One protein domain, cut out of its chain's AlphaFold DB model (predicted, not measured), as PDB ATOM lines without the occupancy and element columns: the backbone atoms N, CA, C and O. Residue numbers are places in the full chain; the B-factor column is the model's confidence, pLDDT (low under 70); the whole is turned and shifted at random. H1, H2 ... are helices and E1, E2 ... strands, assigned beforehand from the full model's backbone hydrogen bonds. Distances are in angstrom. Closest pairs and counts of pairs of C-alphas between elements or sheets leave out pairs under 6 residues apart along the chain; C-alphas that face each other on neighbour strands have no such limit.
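This is residues 20 to 112 of the 132 residues of the protein "Hypothetical protein" of Spumella elongata (UniProt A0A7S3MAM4). This is a loose, open triangle: the hairpin E1 E2 and the long helix H1 make two long sides, and H2 and H3 the short one, H3 ending by the hairpin's turn. The 93 printed residues include two strands, antiparallel, then three helices: mixed class, radius of gyration of the C-alphas 17.6 A, spans 52 by 33 by 20 A.

E1, residues 20 to 30, and E2, residues 33 to 45, form the hairpin; N 25 and O 39, 2.8 A apart, are within hydrogen-bond range. H1, residues 49 to 77, is near E2, with 10 pairs of C-alphas within 10 A. H1 and H2, residues 80 to 88, meet only through their link. H2 and H3, residues 93 to 105, are close but not clearly touching and about perpendicular, 89 degrees; their closest C-alphas, Ile 86 and Tyr 94, are 6.1 A apart. The closest C-alphas of E1 and H3, Gly 30 and Glu 105, are 4.4 A apart. Every O i to N i+4 pair is within hydrogen-bond range in H3, 21 of 25 in H1, 4 of 5 in H2.

E1 begins at C-alpha 20 (200.210, 257.611, 164.492) and is 31.3 A long, E2 37.1 A, H1 41.2 A, with a kink of 40 degrees near residue 57. H2 is 12.7 A long; H3, 18.7 A, ends at C-alpha 105 (169.711, 252.551, 148.896).

The printed part has no cut. Residues 46 to 53 are among those with pLDDT under 70.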
ATOM      1  N   VAL A  20     201.529 258.230 164.630       75.75
ATOM      2  CA  VAL A  20     200.210 257.611 164.492       75.75
ATOM      3  C   VAL A  20     199.591 258.128 163.205       75.75
ATOM      4  O   VAL A  20     199.375 259.327 163.052       75.75
ATOM      5  N   HIS A  21     199.296 257.217 162.289       79.69
ATOM      6  CA  HIS A  21     198.535 257.486 161.081       79.69
ATOM      7  C   HIS A  21     197.140 256.892 161.260       79.69
ATOM      8  O   HIS A  21     197.006 255.726 161.634       79.69
ATOM      9  N   SER A  22     196.107 257.691 161.008       79.81
ATOM     10  CA  SER A  22     194.716 257.247 161.071       79.81
ATOM     11  C   SER A  22     194.020 257.532 159.749       79.81
ATOM     12  O   SER A  22     194.250 258.564 159.118       79.81
ATOM     13  N   SER A  23     193.177 256.606 159.312       81.38
ATOM     14  CA  SER A  23     192.303 256.784 158.156       81.38
ATOM     15  C   SER A  23     190.933 256.228 158.497       81.38
ATOM     16  O   SER A  23     190.829 255.160 159.098       81.38
ATOM     17  N   GLN A  24     189.884 256.957 158.130       81.44
ATOM     18  CA  GLN A  24     188.510 256.578 158.432       81.44
ATOM     19  C   GLN A  24     187.649 256.635 157.177       81.44
ATOM     20  O   GLN A  24     187.741 257.579 156.394       81.44
ATOM     21  N   ILE A  25     186.796 255.631 157.011       82.94
ATOM     22  CA  ILE A  25     185.798 255.571 155.950       82.94
ATOM     23  C   ILE A  25     184.454 255.272 156.597       82.94
ATOM     24  O   ILE A  25     184.316 254.333 157.377       82.94
ATOM     25  N   TRP A  26     183.464 256.082 156.244       83.50
ATOM     26  CA  TRP A  26     182.088 255.937 156.688       83.50
ATOM     27  C   TRP A  26     181.250 255.662 155.451       83.50
ATOM     28  O   TRP A  26     181.253 256.460 154.513       83.50
ATOM     29  N   MET A  27     180.568 254.522 155.423       85.00
ATOM     30  CA  MET A  27     179.758 254.128 154.277       85.00
ATOM     31  C   MET A  27     178.386 253.612 154.711       85.00
ATOM     32  O   MET A  27     178.310 252.724 155.561       85.00
ATOM     33  N   PRO A  28     177.287 254.139 154.150       87.44
ATOM     34  CA  PRO A  28     175.966 253.564 154.369       87.44
ATOM     35  C   PRO A  28     175.920 252.130 153.829       87.44
ATOM     36  O   PRO A  28     176.547 251.825 152.811       87.44
ATOM     37  N   ARG A  29     175.165 251.249 154.495       86.31
ATOM     38  CA  ARG A  29     175.075 249.830 154.103       86.31
ATOM     39  C   ARG A  29     174.477 249.627 152.712       86.31
ATOM     40  O   ARG A  29     174.892 248.710 152.017       86.31
ATOM     41  N   GLY A  30     173.543 250.480 152.300       87.88
ATOM     42  CA  GLY A  30     172.876 250.382 151.001       87.88
ATOM     43  C   GLY A  30     171.869 249.234 150.899       87.88
ATOM     44  O   GLY A  30     171.594 248.546 151.882       87.88
ATOM     45  N   GLY A  31     171.271 249.062 149.717       85.44
ATOM     46  CA  GLY A  31     170.279 248.018 149.424       85.44
ATOM     47  C   GLY A  31     169.067 248.022 150.360       85.44
ATOM     48  O   GLY A  31     168.646 246.966 150.825       85.44
ATOM     49  N   GLY A  32     168.570 249.209 150.718       83.56
ATOM     50  CA  GLY A  32     167.471 249.390 151.677       83.56
ATOM     51  C   GLY A  32     167.829 249.120 153.142       83.56
ATOM     52  O   GLY A  32     166.986 249.296 154.022       83.56
ATOM     53  N   GLN A  33     169.063 248.702 153.451       85.31
ATOM     54  CA  GLN A  33     169.469 248.454 154.831       85.31
ATOM     55  C   GLN A  33     169.833 249.748 155.551       85.31
ATOM     56  O   GLN A  33     170.560 250.598 155.034       85.31
ATOM     57  N   LYS A  34     169.364 249.860 156.796       82.62
ATOM     58  CA  LYS A  34     169.667 250.991 157.671       82.62
ATOM     59  C   LYS A  34     171.042 250.839 158.321       82.62
ATOM     60  O   LYS A  34     171.473 249.734 158.661       82.62
ATOM     61  N   GLY A  35     171.678 251.979 158.558       82.69
ATOM     62  CA  GLY A  35     172.931 252.092 159.293       82.69
ATOM     63  C   GLY A  35     174.155 252.325 158.410       82.69
ATOM     64  O   GLY A  35     174.118 252.224 157.182       82.69
ATOM     65  N   THR A  36     175.258 252.615 159.090       84.31
ATOM     66  CA  THR A  36     176.534 253.009 158.494       84.31
ATOM     67  C   THR A  36     177.623 252.079 158.997       84.31
ATOM     68  O   THR A  36     177.714 251.799 160.192       84.31
ATOM     69  N   ILE A  37     178.453 251.592 158.083       84.12
ATOM     70  CA  ILE A  37     179.682 250.881 158.408       84.12
ATOM     71  C   ILE A  37     180.783 251.930 158.544       84.12
ATOM     72  O   ILE A  37     181.065 252.674 157.603       84.12
ATOM     73  N   ALA A  38     181.390 251.984 159.725       83.19
ATOM     74  CA  ALA A  38     182.572 252.786 159.994       83.19
ATOM     75  C   ALA A  38     183.800 251.867 160.004       83.19
ATOM     76  O   ALA A  38     183.868 250.920 160.787       83.19
ATOM     77  N   VAL A  39     184.758 252.145 159.124       81.44
ATOM     78  CA  VAL A  39     186.048 251.453 159.054       81.44
ATOM     79  C   VAL A  39     187.124 252.445 159.457       81.44
ATOM     80  O   VAL A  39     187.284 253.479 158.809       81.44
ATOM     81  N   GLN A  40     187.863 252.136 160.519       82.31
ATOM     82  CA  GLN A  40     188.961 252.966 160.996       82.31
ATOM     83  C   GLN A  40     190.252 252.154 161.016       82.31
ATOM     84  O   GLN A  40     190.343 251.121 161.676       82.31
ATOM     85  N   LEU A  41     191.245 252.628 160.272       81.50
ATOM     86  CA  LEU A  41     192.574 252.048 160.205       81.50
ATOM     87  C   LEU A  41     193.531 252.913 161.017       81.50
ATOM     88  O   LEU A  41     193.608 254.124 160.809       81.50
ATOM     89  N   PHE A  42     194.287 252.278 161.907       77.50
ATOM     90  CA  PHE A  42     195.361 252.915 162.654       77.50
ATOM     91  C   PHE A  42     196.677 252.215 162.363       77.50
ATOM     92  O   PHE A  42     196.792 250.998 162.507       77.50
ATOM     93  N   ARG A  43     197.692 253.000 162.017       77.50
ATOM     94  CA  ARG A  43     199.077 252.552 161.949       77.50
ATOM     95  C   ARG A  43     199.882 253.333 162.973       77.50
ATOM     96  O   ARG A  43     199.933 254.557 162.916       77.50
ATOM     97  N   VAL A  44     200.508 252.613 163.898       75.62
ATOM     98  CA  VAL A  44     201.355 253.202 164.937       75.62
ATOM     99  C   VAL A  44     202.779 252.711 164.736       75.62
ATOM    100  O   VAL A  44     203.074 251.540 164.982       75.62
ATOM    101  N   ASP A  45     203.672 253.597 164.306       78.19
ATOM    102  CA  ASP A  45     205.089 253.272 164.189       78.19
ATOM    103  C   ASP A  45     205.764 253.590 165.532       78.19
ATOM    104  O   ASP A  45     206.107 254.728 165.860       78.19
ATOM    105  N   MET A  46     205.906 252.554 166.361       69.50
ATOM    106  CA  MET A  46     206.584 252.665 167.649       69.50
ATOM    107  C   MET A  46     208.092 252.515 167.443       69.50
ATOM    108  O   MET A  46     208.591 251.422 167.163       69.50
ATOM    109  N   GLY A  47     208.827 253.612 167.602       66.81
ATOM    110  CA  GLY A  47     210.268 253.724 167.355       66.81
ATOM    111  C   GLY A  47     211.213 252.817 168.151       66.81
ATOM    112  O   GLY A  47     212.428 252.935 168.011       66.81
ATOM    113  N   SER A  48     210.701 251.903 168.981       69.69
ATOM    114  CA  SER A  48     211.501 250.932 169.737       69.69
ATOM    115  C   SER A  48     210.919 249.513 169.658       69.69
ATOM    116  O   SER A  48     209.708 249.312 169.553       69.69
ATOM    117  N   ARG A  49     211.791 248.494 169.711       68.12
ATOM    118  CA  ARG A  49     211.379 247.074 169.702       68.12
ATOM    119  C   ARG A  49     210.612 246.672 170.968       68.12
ATOM    120  O   ARG A  49     209.667 245.902 170.863       68.12
ATOM    121  N   ALA A  50     210.974 247.221 172.130       65.00
ATOM    122  CA  ALA A  50     210.273 246.956 173.390       65.00
ATOM    123  C   ALA A  50     208.835 247.506 173.372       65.00
ATOM    124  O   ALA A  50     207.906 246.823 173.798       65.00
ATOM    125  N   ALA A  51     208.625 248.693 172.788       66.56
ATOM    126  CA  ALA A  51     207.288 249.267 172.638       66.56
ATOM    127  C   ALA A  51     206.391 248.433 171.708       66.56
ATOM    128  O   ALA A  51     205.196 248.319 171.963       66.56
ATOM    129  N   ARG A  52     206.955 247.774 170.683       68.56
ATOM    130  CA  ARG A  52     206.187 246.890 169.786       68.56
ATOM    131  C   ARG A  52     205.531 245.708 170.500       68.56
ATOM    132  O   ARG A  52     204.447 245.309 170.094       68.56
ATOM    133  N   TRP A  53     206.145 245.170 171.556       68.69
ATOM    134  CA  TRP A  53     205.540 244.078 172.325       68.69
ATOM    135  C   TRP A  53     204.317 244.551 173.127       68.69
ATOM    136  O   TRP A  53     203.288 243.883 173.146       68.69
ATOM    137  N   ALA A  54     204.389 245.749 173.717       72.00
ATOM    138  CA  ALA A  54     203.252 246.360 174.409       72.00
ATOM    139  C   ALA A  54     202.172 246.897 173.444       72.00
ATOM    140  O   ALA A  54     201.011 247.052 173.835       72.00
ATOM    141  N   ALA A  55     202.536 247.160 172.185       73.62
ATOM    142  CA  ALA A  55     201.674 247.787 171.189       73.62
ATOM    143  C   ALA A  55     200.407 246.986 170.880       73.62
ATOM    144  O   ALA A  55     199.344 247.584 170.758       73.62
ATOM    145  N   SER A  56     200.489 245.656 170.774       72.56
ATOM    146  CA  SER A  56     199.333 244.815 170.426       72.56
ATOM    147  C   SER A  56     198.247 244.858 171.507       72.56
ATOM    148  O   SER A  56     197.065 245.043 171.207       72.56
ATOM    149  N   ASN A  57     198.657 244.770 172.774       78.06
ATOM    150  CA  ASN A  57     197.765 244.856 173.927       78.06
ATOM    151  C   ASN A  57     197.159 246.256 174.065       78.06
ATOM    152  O   ASN A  57     195.955 246.387 174.297       78.06
ATOM    153  N   PHE A  58     197.973 247.301 173.888       80.38
ATOM    154  CA  PHE A  58     197.497 248.680 173.928       80.38
ATOM    155  C   PHE A  58     196.512 248.972 172.790       80.38
ATOM    156  O   PHE A  58     195.413 249.452 173.052       80.38
ATOM    157  N   ALA A  59     196.856 248.615 171.550       78.38
ATOM    158  CA  ALA A  59     196.007 248.824 170.380       78.38
ATOM    159  C   ALA A  59     194.661 248.095 170.512       78.38
ATOM    160  O   ALA A  59     193.618 248.681 170.235       78.38
ATOM    161  N   SER A  60     194.667 246.855 171.008       78.81
ATOM    162  CA  SER A  60     193.431 246.089 171.221       78.81
ATOM    163  C   SER A  60     192.520 246.732 172.270       78.81
ATOM    164  O   SER A  60     191.300 246.744 172.106       78.81
ATOM    165  N   ARG A  61     193.092 247.279 173.352       84.62
ATOM    166  CA  ARG A  61     192.322 248.005 174.374       84.62
ATOM    167  C   ARG A  61     191.798 249.334 173.836       84.62
ATOM    168  O   ARG A  61     190.610 249.595 173.967       84.62
ATOM    169  N   ALA A  62     192.650 250.112 173.172       80.88
ATOM    170  CA  ALA A  62     192.274 251.388 172.573       80.88
ATOM    171  C   ALA A  62     191.139 251.228 171.551       80.88
ATOM    172  O   ALA A  62     190.174 251.983 171.590       80.88
ATOM    173  N   ALA A  63     191.200 250.204 170.692       80.44
ATOM    174  CA  ALA A  63     190.138 249.914 169.731       80.44
ATOM    175  C   ALA A  63     188.796 249.612 170.418       80.44
ATOM    176  O   ALA A  63     187.760 250.113 169.985       80.44
ATOM    177  N   LYS A  64     188.800 248.832 171.510       85.44
ATOM    178  CA  LYS A  64     187.583 248.557 172.289       85.44
ATOM    179  C   LYS A  64     187.009 249.829 172.905       85.44
ATOM    180  O   LYS A  64     185.827 250.097 172.717       85.44
ATOM    181  N   THR A  65     187.848 250.626 173.562       87.12
ATOM    182  CA  THR A  65     187.431 251.891 174.181       87.12
ATOM    183  C   THR A  65     186.854 252.858 173.149       87.12
ATOM    184  O   THR A  65     185.770 253.389 173.362       87.12
ATOM    185  N   LEU A  66     187.501 253.016 171.990       82.88
ATOM    186  CA  LEU A  66     186.991 253.863 170.907       82.88
ATOM    187  C   LEU A  66     185.615 253.404 170.407       82.88
ATOM    188  O   LEU A  66     184.734 254.228 170.173       82.88
ATOM    189  N   ILE A  67     185.399 252.093 170.264       82.50
ATOM    190  CA  ILE A  67     184.097 251.550 169.852       82.50
ATOM    191  C   ILE A  67     183.029 251.804 170.925       82.50
ATOM    192  O   ILE A  67     181.889 252.128 170.588       82.50
ATOM    193  N   GLU A  68     183.363 251.652 172.204       87.00
ATOM    194  CA  GLU A  68     182.441 251.906 173.317       87.00
ATOM    195  C   GLU A  68     182.064 253.391 173.421       87.00
ATOM    196  O   GLU A  68     180.878 253.720 173.525       87.00
ATOM    197  N   GLU A  69     183.037 254.294 173.299       86.06
ATOM    198  CA  GLU A  69     182.801 255.739 173.262       86.06
ATOM    199  C   GLU A  69     181.974 256.157 172.045       86.06
ATOM    200  O   GLU A  69     181.066 256.989 172.164       86.06
ATOM    201  N   LEU A  70     182.228 255.549 170.882       81.69
ATOM    202  CA  LEU A  70     181.439 255.786 169.680       81.69
ATOM    203  C   LEU A  70     179.986 255.347 169.887       81.69
ATOM    204  O   LEU A  70     179.073 256.116 169.595       81.69
ATOM    205  N   LYS A  71     179.752 254.155 170.449       83.69
ATOM    206  CA  LYS A  71     178.398 253.682 170.782       83.69
ATOM    207  C   LYS A  71     177.690 254.629 171.749       83.69
ATOM    208  O   LYS A  71     176.533 254.970 171.519       83.69
ATOM    209  N   SER A  72     178.385 255.082 172.792       84.00
ATOM    210  CA  SER A  72     177.856 256.065 173.744       84.00
ATOM    211  C   SER A  72     177.494 257.388 173.061       84.00
ATOM    212  O   SER A  72     176.454 257.978 173.346       84.00
ATOM    213  N   SER A  73     178.338 257.859 172.143       79.81
ATOM    214  CA  SER A  73     178.115 259.111 171.412       79.81
ATOM    215  C   SER A  73     176.939 258.998 170.443       79.81
ATOM    216  O   SER A  73     176.109 259.902 170.379       79.81
ATOM    217  N   VAL A  74     176.811 257.866 169.745       80.81
ATOM    218  CA  VAL A  74     175.658 257.567 168.880       80.81
ATOM    219  C   VAL A  74     174.367 257.477 169.696       80.81
ATOM    220  O   VAL A  74     173.348 258.013 169.272       80.81
ATOM    221  N   ALA A  75     174.401 256.854 170.877       80.69
ATOM    222  CA  ALA A  75     173.237 256.782 171.759       80.69
ATOM    223  C   ALA A  75     172.791 258.178 172.231       80.69
ATOM    224  O   ALA A  75     171.603 258.483 172.185       80.69
ATOM    225  N   ARG A  76     173.738 259.051 172.597       76.56
ATOM    226  CA  ARG A  76     173.458 260.457 172.942       76.56
ATOM    227  C   ARG A  76     172.914 261.255 171.757       76.56
ATOM    228  O   ARG A  76     172.033 262.087 171.927       76.56
ATOM    229  N   ALA A  77     173.380 260.977 170.541       70.62
ATOM    230  CA  ALA A  77     172.844 261.602 169.331       70.62
ATOM    231  C   ALA A  77     171.390 261.186 169.019       70.62
ATOM    232  O   ALA A  77     170.731 261.846 168.221       70.62
ATOM    233  N   ALA A  78     170.866 260.124 169.642       70.31
ATOM    234  CA  ALA A  78     169.454 259.751 169.532       70.31
ATOM    235  C   ALA A  78     168.534 260.577 170.458       70.31
ATOM    236  O   ALA A  78     167.312 260.425 170.403       70.31
ATOM    237  N   GLU A  79     169.087 261.451 171.304       76.19
ATOM    238  CA  GLU A  79     168.306 262.348 172.154       76.19
ATOM    239  C   GLU A  79     167.583 263.427 171.324       76.19
ATOM    240  O   GLU A  79     168.077 263.913 170.303       76.19
ATOM    241  N   LYS A  80     166.384 263.830 171.776       60.81
ATOM    242  CA  LYS A  80     165.451 264.706 171.033       60.81
ATOM    243  C   LYS A  80     166.073 266.023 170.545       60.81
ATOM    244  O   LYS A  80     165.731 266.484 169.460       60.81
ATOM    245  N   SER A  81     167.026 266.578 171.295       73.94
ATOM    246  CA  SER A  81     167.709 267.835 170.958       73.94
ATOM    247  C   SER A  81     168.532 267.755 169.664       73.94
ATOM    248  O   SER A  81     168.782 268.774 169.021       73.94
ATOM    249  N   TYR A  82     168.948 266.556 169.250       67.88
ATOM    250  CA  TYR A  82     169.709 266.351 168.022       67.88
ATOM    251  C   TYR A  82     168.805 266.175 166.795       67.88
ATOM    252  O   TYR A  82     169.107 266.698 165.722       67.88
ATOM    253  N   ALA A  83     167.655 265.514 166.957       69.31
ATOM    254  CA  ALA A  83     166.653 265.380 165.897       69.31
ATOM    255  C   ALA A  83     166.119 266.750 165.438       69.31
ATOM    256  O   ALA A  83     165.956 266.989 164.242       69.31
ATOM    257  N   GLU A  84     165.926 267.679 166.378       75.00
ATOM    258  CA  GLU A  84     165.539 269.065 166.089       75.00
ATOM    259  C   GLU A  84     166.625 269.816 165.301       75.00
ATOM    260  O   GLU A  84     166.319 270.529 164.343       75.00
ATOM    261  N   ARG A  85     167.906 269.593 165.632       69.12
ATOM    262  CA  ARG A  85     169.043 270.164 164.888       69.12
ATOM    263  C   ARG A  85     169.098 269.652 163.452       69.12
ATOM    264  O   ARG A  85     169.264 270.459 162.540       69.12
ATOM    265  N   ILE A  86     168.885 268.353 163.234       71.44
ATOM    266  CA  ILE A  86     168.805 267.768 161.884       71.44
ATOM    267  C   ILE A  86     167.646 268.390 161.095       71.44
ATOM    268  O   ILE A  86     167.830 268.789 159.947       71.44
ATOM    269  N   ALA A  87     166.466 268.519 161.708       71.94
ATOM    270  CA  ALA A  87     165.292 269.091 161.050       71.94
ATOM    271  C   ALA A  87     165.476 270.576 160.679       71.94
ATOM    272  O   ALA A  87     164.917 271.044 159.683       71.94
ATOM    273  N   SER A  88     166.269 271.316 161.460       76.25
ATOM    274  CA  SER A  88     166.594 272.719 161.185       76.25
ATOM    275  C   SER A  88     167.611 272.908 160.049       76.25
ATOM    276  O   SER A  88     167.633 273.966 159.419       76.25
ATOM    277  N   ASP A  89     168.404 271.880 159.727       75.62
ATOM    278  CA  ASP A  89     169.483 271.956 158.741       75.62
ATOM    279  C   ASP A  89     169.020 271.587 157.319       75.62
ATOM    280  O   ASP A  89     169.372 270.550 156.749       75.62
ATOM    281  N   LYS A  90     168.194 272.454 156.725       63.75
ATOM    282  CA  LYS A  90     167.562 272.199 155.415       63.75
ATOM    283  C   LYS A  90     168.537 272.189 154.227       63.75
ATOM    284  O   LYS A  90     168.208 271.621 153.188       63.75
ATOM    285  N   LEU A  91     169.700 272.833 154.348       68.94
ATOM    286  CA  LEU A  91     170.677 272.988 153.255       68.94
ATOM    287  C   LEU A  91     172.109 272.590 153.631       68.94
ATOM    288  O   LEU A  91     172.965 272.550 152.747       68.94
ATOM    289  N   GLY A  92     172.390 272.308 154.899       77.00
ATOM    290  CA  GLY A  92     173.725 271.955 155.347       77.00
ATOM    291  C   GLY A  92     174.012 270.463 155.277       77.00
ATOM    292  O   GLY A  92     173.538 269.722 154.407       77.00
ATOM    293  N   PHE A  93     174.882 270.038 156.178       76.19
ATOM    294  CA  PHE A  93     175.525 268.734 156.161       76.19
ATOM    295  C   PHE A  93     174.519 267.577 156.244       76.19
ATOM    296  O   PHE A  93     174.654 266.592 155.513       76.19
ATOM    297  N   TYR A  94     173.468 267.700 157.060       73.56
ATOM    298  CA  TYR A  94     172.505 266.607 157.240       73.56
ATOM    299  C   TYR A  94     171.643 266.368 155.996       73.56
ATOM    300  O   TYR A  94     171.395 265.220 155.627       73.56
ATOM    301  N   ALA A  95     171.258 267.428 155.281       76.19
ATOM    302  CA  ALA A  95     170.541 267.299 154.012       76.19
ATOM    303  C   ALA A  95     171.391 266.591 152.939       76.19
ATOM    304  O   ALA A  95     170.867 265.833 152.117       76.19
ATOM    305  N   GLN A  96     172.711 266.805 152.944       81.06
ATOM    306  CA  GLN A  96     173.630 266.084 152.061       81.06
ATOM    307  C   GLN A  96     173.742 264.604 152.443       81.06
ATOM    308  O   GLN A  96     173.725 263.754 151.552       81.06
ATOM    309  N   LEU A  97     173.780 264.278 153.740       80.19
ATOM    310  CA  LEU A  97     173.780 262.889 154.207       80.19
ATOM    311  C   LEU A  97     172.535 262.126 153.746       80.19
ATOM    312  O   LEU A  97     172.671 261.024 153.220       80.19
ATOM    313  N   VAL A  98     171.348 262.735 153.829       81.38
ATOM    314  CA  VAL A  98     170.106 262.119 153.325       81.38
ATOM    315  C   VAL A  98     170.217 261.786 151.833       81.38
ATOM    316  O   VAL A  98     169.839 260.696 151.405       81.38
ATOM    317  N   LYS A  99     170.800 262.676 151.017       85.12
ATOM    318  CA  LYS A  99     171.036 262.396 149.586       85.12
ATOM    319  C   LYS A  99     171.994 261.220 149.383       85.12
ATOM    320  O   LYS A  99     171.781 260.409 148.481       85.12
ATOM    321  N   VAL A 100     173.036 261.117 150.208       84.12
ATOM    322  CA  VAL A 100     173.989 259.999 150.172       84.12
ATOM    323  C   VAL A 100     173.309 258.685 150.553       84.12
ATOM    324  O   VAL A 100     173.560 257.677 149.890       84.12
ATOM    325  N   GLU A 101     172.429 258.689 151.554       83.25
ATOM    326  CA  GLU A 101     171.651 257.515 151.966       83.25
ATOM    327  C   GLU A 101     170.694 257.050 150.865       83.25
ATOM    328  O   GLU A 101     170.738 255.882 150.482       83.25
ATOM    329  N   VAL A 102     169.925 257.961 150.261       86.25
ATOM    330  CA  VAL A 102     169.042 257.647 149.119       86.25
ATOM    331  C   VAL A 102     169.844 257.099 147.932       86.25
ATOM    332  O   VAL A 102     169.430 256.160 147.250       86.25
ATOM    333  N   ALA A 103     171.030 257.653 147.672       86.50
ATOM    334  CA  ALA A 103     171.918 257.139 146.632       86.50
ATOM    335  C   ALA A 103     172.540 255.779 146.995       86.50
ATOM    336  O   ALA A 103     172.936 255.028 146.104       86.50
ATOM    337  N   ALA A 104     172.694 255.466 148.280       85.69
ATOM    338  CA  ALA A 104     173.191 254.179 148.750       85.69
ATOM    339  C   ALA A 104     172.113 253.097 148.727       85.69
ATOM    340  O   ALA A 104     172.424 251.946 148.434       85.69
ATOM    341  N   GLU A 105     170.855 253.462 148.959       87.62
ATOM    342  CA  GLU A 105     169.711 252.551 148.896       87.62
ATOM    343  C   GLU A 105     169.623 251.821 147.548       87.62
ATOM    344  O   GLU A 105     169.333 250.630 147.508       87.62
ATOM    345  N   LYS A 106     169.985 252.508 146.459       88.81
ATOM    346  CA  LYS A 106     170.020 251.959 145.093       88.81
ATOM    347  C   LYS A 106     171.195 251.010 144.817       88.81
ATOM    348  O   LYS A 106     171.247 250.409 143.747       88.81
ATOM    349  N   ARG A 107     172.174 250.916 145.720       84.62
ATOM    350  CA  ARG A 107     173.371 250.070 145.562       84.62
ATOM    351  C   ARG A 107     173.156 248.710 146.215       84.62
ATOM    352  O   ARG A 107     172.250 248.532 147.021       84.62
ATOM    353  N   GLN A 108     174.027 247.755 145.898       85.06
ATOM    354  CA  GLN A 108     174.069 246.483 146.617       85.06
ATOM    355  C   GLN A 108     174.444 246.693 148.088       85.06
ATOM    356  O   GLN A 108     175.193 247.612 148.426       85.06
ATOM    357  N   VAL A 109     173.926 245.815 148.948       86.06
ATOM    358  CA  VAL A 109     174.226 245.830 150.379       86.06
ATOM    359  C   VAL A 109     175.713 245.558 150.596       86.06
ATOM    360  O   VAL A 109     176.230 244.506 150.222       86.06
ATOM    361  N   VAL A 110     176.383 246.481 151.274       82.38
ATOM    362  CA  VAL A 110     177.729 246.285 151.798       82.38
ATOM    363  C   VAL A 110     177.628 245.642 153.178       82.38
ATOM    364  O   VAL A 110     176.872 246.076 154.054       82.38
ATOM    365  N   SER A 111     178.396 244.577 153.373       79.62
ATOM    366  CA  SER A 111     178.532 243.877 154.644       79.62
ATOM    367  C   SER A 111     179.983 243.945 155.098       79.62
ATOM    368  O   SER A 111     180.880 244.098 154.275       79.62
ATOM    369  N   ILE A 112     180.227 243.769 156.397       72.44
ATOM    370  CA  ILE A 112     181.595 243.692 156.931       72.44
ATOM    371  C   ILE A 112     182.383 242.559 156.251       72.44
ATOM    372  O   ILE A 112     183.566 242.720 155.973       72.44
TER     373      ILE A 112